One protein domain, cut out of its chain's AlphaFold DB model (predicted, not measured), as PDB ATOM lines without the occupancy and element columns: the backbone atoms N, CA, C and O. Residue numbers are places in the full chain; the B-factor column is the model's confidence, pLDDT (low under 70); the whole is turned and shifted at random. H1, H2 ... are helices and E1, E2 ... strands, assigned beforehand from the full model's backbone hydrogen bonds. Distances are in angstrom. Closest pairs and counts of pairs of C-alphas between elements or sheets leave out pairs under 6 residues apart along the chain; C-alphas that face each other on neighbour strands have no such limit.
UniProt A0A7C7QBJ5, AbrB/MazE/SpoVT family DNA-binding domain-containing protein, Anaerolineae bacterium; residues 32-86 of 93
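This is residues 32 to 86 of the 93 residues of the protein "AbrB/MazE/SpoVT family DNA-binding domain-containing protein" of Anaerolineae bacterium (UniProt A0A7C7QBJ5). A two-stranded hairpin, E1 and E2, has the long helix H3 over one face, with the shorter helix H2 near H3 on the E1 side of the hairpin. The small helix H1 is set off at the opposite end of the longest axis, reached by the link of residues 37 to 44. The printed part has 55 residues, with three named helices and two named strands in the order H1, E1, E2, H2, H3; the sheet is antiparallel and the class is mixed, helices and strands. It is compact, with a radius of gyration of the C-alphas of 11.2 A and spans of 31 by 21 by 18 A.

Find C-alpha 45 at (3.359, -3.961, -0.616); from there E1, residues 45 to 49, runs 13.2 A. E2, residues 52 to 56, comes back over 12.6 A. H3, residues 72 to 85, runs 20.4 A from C-alpha 72 at (3.652, 11.326, -10.886) to C-alpha 85 at (-3.336, -7.791, -12.391). H2 is residues 61 to 67, 9.7 A, and H1 is residues 32 to 36, 6.3 A.

Look first at the hairpin E1 and E2, antiparallel at 152 degrees, where N 47 and O 54 are within hydrogen-bond range at 3.1 A, and N 54 and O 47 at 2.8 A. The closest C-alphas of E2 and H3 are those of Leu 56 and Val 83, 6.3 A apart. H2 and H3 are close but not clearly touching, with the closest C-alphas, those of Trp 67 and Ala 75, 6.7 A apart. Their lines stand at a tilt of 35.0 degrees, only just steep, and they run opposite ways. H1 and H3 are close but not clearly touching, with the closest C-alphas, those of Tyr 36 and Val 83, 7.8 A apart. H1 is apart from E2 and from H2. In H1, H2 and H3 every O i to N i+4 pair is within hydrogen-bond range.

The two C-alphas farthest apart are those of Pro 40 and Ser 69, 31.3 A. The printed part has no cut, and no link is long. The mean pLDDT of the printed part is 89.4, and no printed residue is under 70.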
ATOM      1  N   ILE A  32     -13.288  -0.863   1.106       89.88
ATOM      2  CA  ILE A  32     -12.051  -0.984   0.318       89.88
ATOM      3  C   ILE A  32     -11.559  -2.429   0.368       89.88
ATOM      4  O   ILE A  32     -11.315  -3.026  -0.676       89.88
ATOM      5  N   ARG A  33     -11.507  -3.032   1.564       90.75
ATOM      6  CA  ARG A  33     -11.110  -4.440   1.716       90.75
ATOM      7  C   ARG A  33     -11.987  -5.378   0.889       90.75
ATOM      8  O   ARG A  33     -11.459  -6.193   0.149       90.75
ATOM      9  N   LYS A  34     -13.317  -5.220   0.953       89.94
ATOM     10  CA  LYS A  34     -14.265  -6.019   0.157       89.94
ATOM     11  C   LYS A  34     -14.085  -5.825  -1.346       89.94
ATOM     12  O   LYS A  34     -14.164  -6.798  -2.080       89.94
ATOM     13  N   ARG A  35     -13.851  -4.587  -1.797       86.62
ATOM     14  CA  ARG A  35     -13.652  -4.274  -3.219       86.62
ATOM     15  C   ARG A  35     -12.441  -4.998  -3.804       86.62
ATOM     16  O   ARG A  35     -12.509  -5.428  -4.947       86.62
ATOM     17  N   TYR A  36     -11.367  -5.107  -3.029       86.38
ATOM     18  CA  TYR A  36     -10.095  -5.674  -3.479       86.38
ATOM     19  C   TYR A  36      -9.822  -7.086  -2.940       86.38
ATOM     20  O   TYR A  36      -8.751  -7.623  -3.174       86.38
ATOM     21  N   GLY A  37     -10.762  -7.703  -2.217       87.19
ATOM     22  CA  GLY A  37     -10.560  -9.037  -1.639       87.19
ATOM     23  C   GLY A  37      -9.433  -9.101  -0.601       87.19
ATOM     24  O   GLY A  37      -8.755 -10.112  -0.496       87.19
ATOM     25  N   ILE A  38      -9.206  -8.020   0.154       90.69
ATOM     26  CA  ILE A  38      -8.169  -7.972   1.194       90.69
ATOM     27  C   ILE A  38      -8.699  -8.669   2.448       90.69
ATOM     28  O   ILE A  38      -9.558  -8.127   3.160       90.69
ATOM     29  N   GLU A  39      -8.172  -9.854   2.727       90.12
ATOM     30  CA  GLU A  39      -8.547 -10.682   3.868       90.12
ATOM     31  C   GLU A  39      -7.568 -10.500   5.043       90.12
ATOM     32  O   GLU A  39      -6.443 -10.016   4.872       90.12
ATOM     33  N   PRO A  40      -7.969 -10.829   6.284       87.75
ATOM     34  CA  PRO A  40      -7.026 -10.906   7.392       87.75
ATOM     35  C   PRO A  40      -5.851 -11.832   7.051       87.75
ATOM     36  O   PRO A  40      -6.056 -12.956   6.610       87.75
ATOM     37  N   GLY A  41      -4.623 -11.354   7.262       87.88
ATOM     38  CA  GLY A  41      -3.409 -12.089   6.892       87.88
ATOM     39  C   GLY A  41      -2.922 -11.838   5.462       87.88
ATOM     40  O   GLY A  41      -1.862 -12.344   5.106       87.88
ATOM     41  N   SER A  42      -3.627 -11.046   4.643       89.38
ATOM     42  CA  SER A  42      -3.105 -10.623   3.339       89.38
ATOM     43  C   SER A  42      -1.805  -9.832   3.464       89.38
ATOM     44  O   SER A  42      -1.691  -8.908   4.273       89.38
ATOM     45  N   THR A  43      -0.840 -10.169   2.611       90.00
ATOM     46  CA  THR A  43       0.390  -9.386   2.457       90.00
ATOM     47  C   THR A  43       0.101  -8.147   1.615       90.00
ATOM     48  O   THR A  43      -0.649  -8.204   0.641       90.00
ATOM     49  N   VAL A  44       0.710  -7.021   1.984       89.62
ATOM     50  CA  VAL A  44       0.569  -5.738   1.287       89.62
ATOM     51  C   VAL A  44       1.956  -5.183   0.994       89.62
ATOM     52  O   VAL A  44       2.816  -5.160   1.877       89.62
ATOM     53  N   THR A  45       2.163  -4.709  -0.231       92.44
ATOM     54  CA  THR A  45       3.359  -3.961  -0.616       92.44
ATOM     55  C   THR A  45       3.084  -2.466  -0.464       92.44
ATOM     56  O   THR A  45       2.100  -1.949  -0.994       92.44
ATOM     57  N   PHE A  46       3.961  -1.770   0.262       91.38
ATOM     58  CA  PHE A  46       3.924  -0.315   0.408       91.38
ATOM     59  C   PHE A  46       4.952   0.314  -0.524       91.38
ATOM     60  O   PHE A  46       6.130  -0.043  -0.468       91.38
ATOM     61  N   VAL A  47       4.519   1.268  -1.342       91.56
ATOM     62  CA  VAL A  47       5.413   2.059  -2.192       91.56
ATOM     63  C   VAL A  47       5.066   3.541  -2.084       91.56
ATOM     64  O   VAL A  47       3.892   3.907  -2.054       91.56
ATOM     65  N   GLY A  48       6.087   4.387  -1.961       89.62
ATOM     66  CA  GLY A  48       5.935   5.840  -1.891       89.62
ATOM     67  C   GLY A  48       6.203   6.479  -3.248       89.62
ATOM     68  O   GLY A  48       7.149   6.068  -3.920       89.62
ATOM     69  N   VAL A  49       5.378   7.452  -3.633       88.25
ATOM     70  CA  VAL A  49       5.601   8.358  -4.774       88.25
ATOM     71  C   VAL A  49       5.030   9.714  -4.408       88.25
ATOM     72  O   VAL A  49       3.895   9.793  -3.930       88.25
ATOM     73  N   ASP A  50       5.819  10.760  -4.633       85.25
ATOM     74  CA  ASP A  50       5.510  12.125  -4.214       85.25
ATOM     75  C   ASP A  50       5.143  12.161  -2.715       85.25
ATOM     76  O   ASP A  50       5.871  11.632  -1.872       85.25
ATOM     77  N   ASP A  51       3.980  12.723  -2.385       87.12
ATOM     78  CA  ASP A  51       3.440  12.801  -1.024       87.12
ATOM     79  C   ASP A  51       2.472  11.645  -0.687       87.12
ATOM     80  O   ASP A  51       1.753  11.684   0.318       87.12
ATOM     81  N   CYS A  52       2.416  10.610  -1.531       87.25
ATOM     82  CA  CYS A  52       1.462   9.509  -1.429       87.25
ATOM     83  C   CYS A  52       2.140   8.176  -1.094       87.25
ATOM     84  O   CYS A  52       3.207   7.833  -1.602       87.25
ATOM     85  N   ILE A  53       1.449   7.364  -0.290       89.75
ATOM     86  CA  ILE A  53       1.768   5.946  -0.100       89.75
ATOM     87  C   ILE A  53       0.691   5.124  -0.798       89.75
ATOM     88  O   ILE A  53      -0.496   5.240  -0.482       89.75
ATOM     89  N   TYR A  54       1.113   4.258  -1.709       91.06
ATOM     90  CA  TYR A  54       0.251   3.293  -2.372       91.06
ATOM     91  C   TYR A  54       0.319   1.959  -1.640       91.06
ATOM     92  O   TYR A  54       1.394   1.468  -1.285       91.06
ATOM     93  N   LEU A  55      -0.860   1.378  -1.425       92.06
ATOM     94  CA  LEU A  55      -1.020   0.021  -0.930       92.06
ATOM     95  C   LEU A  55      -1.327  -0.867  -2.127       92.06
ATOM     96  O   LEU A  55      -2.361  -0.692  -2.774       92.06
ATOM     97  N   LEU A  56      -0.430  -1.803  -2.405       92.06
ATOM     98  CA  LEU A  56      -0.510  -2.703  -3.547       92.06
ATOM     99  C   LEU A  56      -0.575  -4.164  -3.073       92.06
ATOM    100  O   LEU A  56      -0.096  -4.477  -1.974       92.06
ATOM    101  N   PRO A  57      -1.135  -5.072  -3.892       92.25
ATOM    102  CA  PRO A  57      -0.986  -6.501  -3.670       92.25
ATOM    103  C   PRO A  57       0.503  -6.897  -3.679       92.25
ATOM    104  O   PRO A  57       1.347  -6.120  -4.132       92.25
ATOM    105  N   PRO A  58       0.854  -8.101  -3.201       91.38
ATOM    106  CA  PRO A  58       2.225  -8.595  -3.251       91.38
ATOM    107  C   PRO A  58       2.718  -8.664  -4.697       91.38
ATOM    108  O   PRO A  58       2.247  -9.486  -5.486       91.38
ATOM    109  N   ILE A  59       3.678  -7.804  -5.027       91.25
ATOM    110  CA  ILE A  59       4.274  -7.723  -6.360       91.25
ATOM    111  C   ILE A  59       5.697  -8.302  -6.378       91.25
ATOM    112  O   ILE A  59       6.395  -8.246  -5.361       91.25
ATOM    113  N   PRO A  60       6.147  -8.851  -7.518       91.50
ATOM    114  CA  PRO A  60       7.525  -9.299  -7.698       91.50
ATOM    115  C   PRO A  60       8.562  -8.176  -7.543       91.50
ATOM    116  O   PRO A  60       8.270  -6.997  -7.759       91.50
ATOM    117  N   GLU A  61       9.806  -8.539  -7.222       91.00
ATOM    118  CA  GLU A  61      10.883  -7.565  -6.999       91.00
ATOM    119  C   GLU A  61      11.214  -6.764  -8.269       91.00
ATOM    120  O   GLU A  61      11.498  -5.570  -8.194       91.00
ATOM    121  N   GLU A  62      11.129  -7.372  -9.452       92.44
ATOM    122  CA  GLU A  62      11.350  -6.685 -10.727       92.44
ATOM    123  C   GLU A  62      10.333  -5.562 -10.971       92.44
ATOM    124  O   GLU A  62      10.684  -4.500 -11.492       92.44
ATOM    125  N   VAL A  63       9.091  -5.762 -10.523       92.25
ATOM    126  CA  VAL A  63       8.022  -4.764 -10.592       92.25
ATOM    127  C   VAL A  63       8.306  -3.634  -9.606       92.25
ATOM    128  O   VAL A  63       8.171  -2.462  -9.955       92.25
ATOM    129  N   LEU A  64       8.778  -3.971  -8.403       90.94
ATOM    130  CA  LEU A  64       9.179  -2.989  -7.397       90.94
ATOM    131  C   LEU A  64      10.371  -2.138  -7.860       90.94
ATOM    132  O   LEU A  64      10.387  -0.930  -7.647       90.94
ATOM    133  N   ARG A  65      11.361  -2.738  -8.528       91.69
ATOM    134  CA  ARG A  65      12.497  -1.998  -9.102       91.69
ATOM    135  C   ARG A  65      12.050  -1.047 -10.204       91.69
ATOM    136  O   ARG A  65      12.527   0.080 -10.248       91.69
ATOM    137  N   LYS A  66      11.111  -1.474 -11.056       91.12
ATOM    138  CA  LYS A  66      10.513  -0.594 -12.068       91.12
ATOM    139  C   LYS A  66       9.789   0.587 -11.418       91.12
ATOM    140  O   LYS A  66       9.913   1.700 -11.904       91.12
ATOM    141  N   TRP A  67       9.084   0.362 -10.309       90.38
ATOM    142  CA  TRP A  67       8.402   1.431  -9.577       90.38
ATOM    143  C   TRP A  67       9.353   2.549  -9.130       90.38
ATOM    144  O   TRP A  67       8.995   3.718  -9.192       90.38
ATOM    145  N   GLN A  68      10.577   2.210  -8.710       87.75
ATOM    146  CA  GLN A  68      11.558   3.184  -8.207       87.75
ATOM    147  C   GLN A  68      12.010   4.219  -9.246       87.75
ATOM    148  O   GLN A  68      12.589   5.231  -8.860       87.75
ATOM    149  N   SER A  69      11.782   3.974 -10.538       89.81
ATOM    150  CA  SER A  69      12.084   4.931 -11.604       89.81
ATOM    151  C   SER A  69      10.873   5.744 -12.066       89.81
ATOM    152  O   SER A  69      11.005   6.483 -13.034       89.81
ATOM    153  N   LEU A  70       9.698   5.559 -11.453       88.81
ATOM    154  CA  LEU A  70       8.466   6.239 -11.853       88.81
ATOM    155  C   LEU A  70       8.191   7.464 -10.986       88.81
ATOM    156  O   LEU A  70       8.428   7.453  -9.780       88.81
ATOM    157  N   GLU A  71       7.588   8.474 -11.605       86.50
ATOM    158  CA  GLU A  71       7.126   9.692 -10.946       86.50
ATOM    159  C   GLU A  71       5.699  10.036 -11.400       86.50
ATOM    160  O   GLU A  71       5.262   9.649 -12.491       86.50
ATOM    161  N   GLY A  72       4.954  10.751 -10.552       86.19
ATOM    162  CA  GLY A  72       3.652  11.326 -10.886       86.19
ATOM    163  C   GLY A  72       2.661  10.359 -11.551       86.19
ATOM    164  O   GLY A  72       2.267   9.334 -10.987       86.19
ATOM    165  N   GLU A  73       2.206  10.711 -12.756       86.94
ATOM    166  CA  GLU A  73       1.128  10.005 -13.461       86.94
ATOM    167  C   GLU A  73       1.510   8.581 -13.896       86.94
ATOM    168  O   GLU A  73       0.657   7.689 -13.873       86.94
ATOM    169  N   GLU A  74       2.784   8.324 -14.204       88.94
ATOM    170  CA  GLU A  74       3.247   6.988 -14.601       88.94
ATOM    171  C   GLU A  74       3.123   5.988 -13.447       88.94
ATOM    172  O   GLU A  74       2.645   4.864 -13.629       88.94
ATOM    173  N   ALA A  75       3.480   6.416 -12.234       89.75
ATOM    174  CA  ALA A  75       3.317   5.604 -11.035       89.75
ATOM    175  C   ALA A  75       1.837   5.348 -10.714       89.75
ATOM    176  O   ALA A  75       1.452   4.227 -10.373       89.75
ATOM    177  N   VAL A  76       0.980   6.366 -10.871       87.69
ATOM    178  CA  VAL A  76      -0.475   6.228 -10.677       87.69
ATOM    179  C   VAL A  76      -1.054   5.199 -11.646       87.69
ATOM    180  O   VAL A  76      -1.870   4.364 -11.243       87.69
ATOM    181  N   GLN A  77      -0.647   5.257 -12.914       89.00
ATOM    182  CA  GLN A  77      -1.115   4.338 -13.943       89.00
ATOM    183  C   GLN A  77      -0.644   2.908 -13.654       89.00
ATOM    184  O   GLN A  77      -1.464   1.988 -13.643       89.00
ATOM    185  N   MET A  78       0.629   2.728 -13.295       91.44
ATOM    186  CA  MET A  78       1.150   1.418 -12.909       91.44
ATOM    187  C   MET A  78       0.428   0.863 -11.674       91.44
ATOM    188  O   MET A  78       0.046  -0.302 -11.672       91.44
ATOM    189  N   ALA A  79       0.158   1.672 -10.645       90.06
ATOM    190  CA  ALA A  79      -0.585   1.207  -9.470       90.06
ATOM    191  C   ALA A  79      -1.964   0.645  -9.834       90.06
ATOM    192  O   ALA A  79      -2.370  -0.372  -9.269       90.06
ATOM    193  N   ARG A  80      -2.674   1.281 -10.775       88.00
ATOM    194  CA  ARG A  80      -3.981   0.805 -11.258       88.00
ATOM    195  C   ARG A  80      -3.868  -0.547 -11.946       88.00
ATOM    196  O   ARG A  80      -4.625  -1.454 -11.626       88.00
ATOM    197  N   GLU A  81      -2.888  -0.693 -12.826       89.88
ATOM    198  CA  GLU A  81      -2.634  -1.957 -13.518       89.88
ATOM    199  C   GLU A  81      -2.285  -3.073 -12.526       89.88
ATOM    200  O   GLU A  81      -2.789  -4.190 -12.638       89.88
ATOM    201  N   LEU A  82      -1.480  -2.771 -11.502       90.88
ATOM    202  CA  LEU A  82      -1.068  -3.756 -10.504       90.88
ATOM    203  C   LEU A  82      -2.234  -4.263  -9.650       90.88
ATOM    204  O   LEU A  82      -2.313  -5.468  -9.417       90.88
ATOM    205  N   VAL A  83      -3.147  -3.390  -9.209       87.44
ATOM    206  CA  VAL A  83      -4.319  -3.822  -8.417       87.44
ATOM    207  C   VAL A  83      -5.333  -4.626  -9.234       87.44
ATOM    208  O   VAL A  83      -6.135  -5.347  -8.644       87.44
ATOM    209  N   GLU A  84      -5.312  -4.500 -10.562       84.94
ATOM    210  CA  GLU A  84      -6.139  -5.290 -11.482       84.94
ATOM    211  C   GLU A  84      -5.460  -6.604 -11.903       84.94
ATOM    212  O   GLU A  84      -6.146  -7.580 -12.204       84.94
ATOM    213  N   THR A  85      -4.124  -6.646 -11.900       86.94
ATOM    214  CA  THR A  85      -3.336  -7.791 -12.391       86.94
ATOM    215  C   THR A  85      -2.962  -8.781 -11.289       86.94
ATOM    216  O   THR A  85      -2.909  -9.986 -11.538       86.94
ATOM    217  N   TYR A  86      -2.663  -8.300 -10.079       85.75
ATOM    218  CA  TYR A  86      -2.134  -9.130  -8.996       85.75
ATOM    219  C   TYR A  86      -3.176  -9.394  -7.910       85.75
ATOM    220  O   TYR A  86      -3.912  -8.507  -7.479       85.75
TER     221      TYR A  86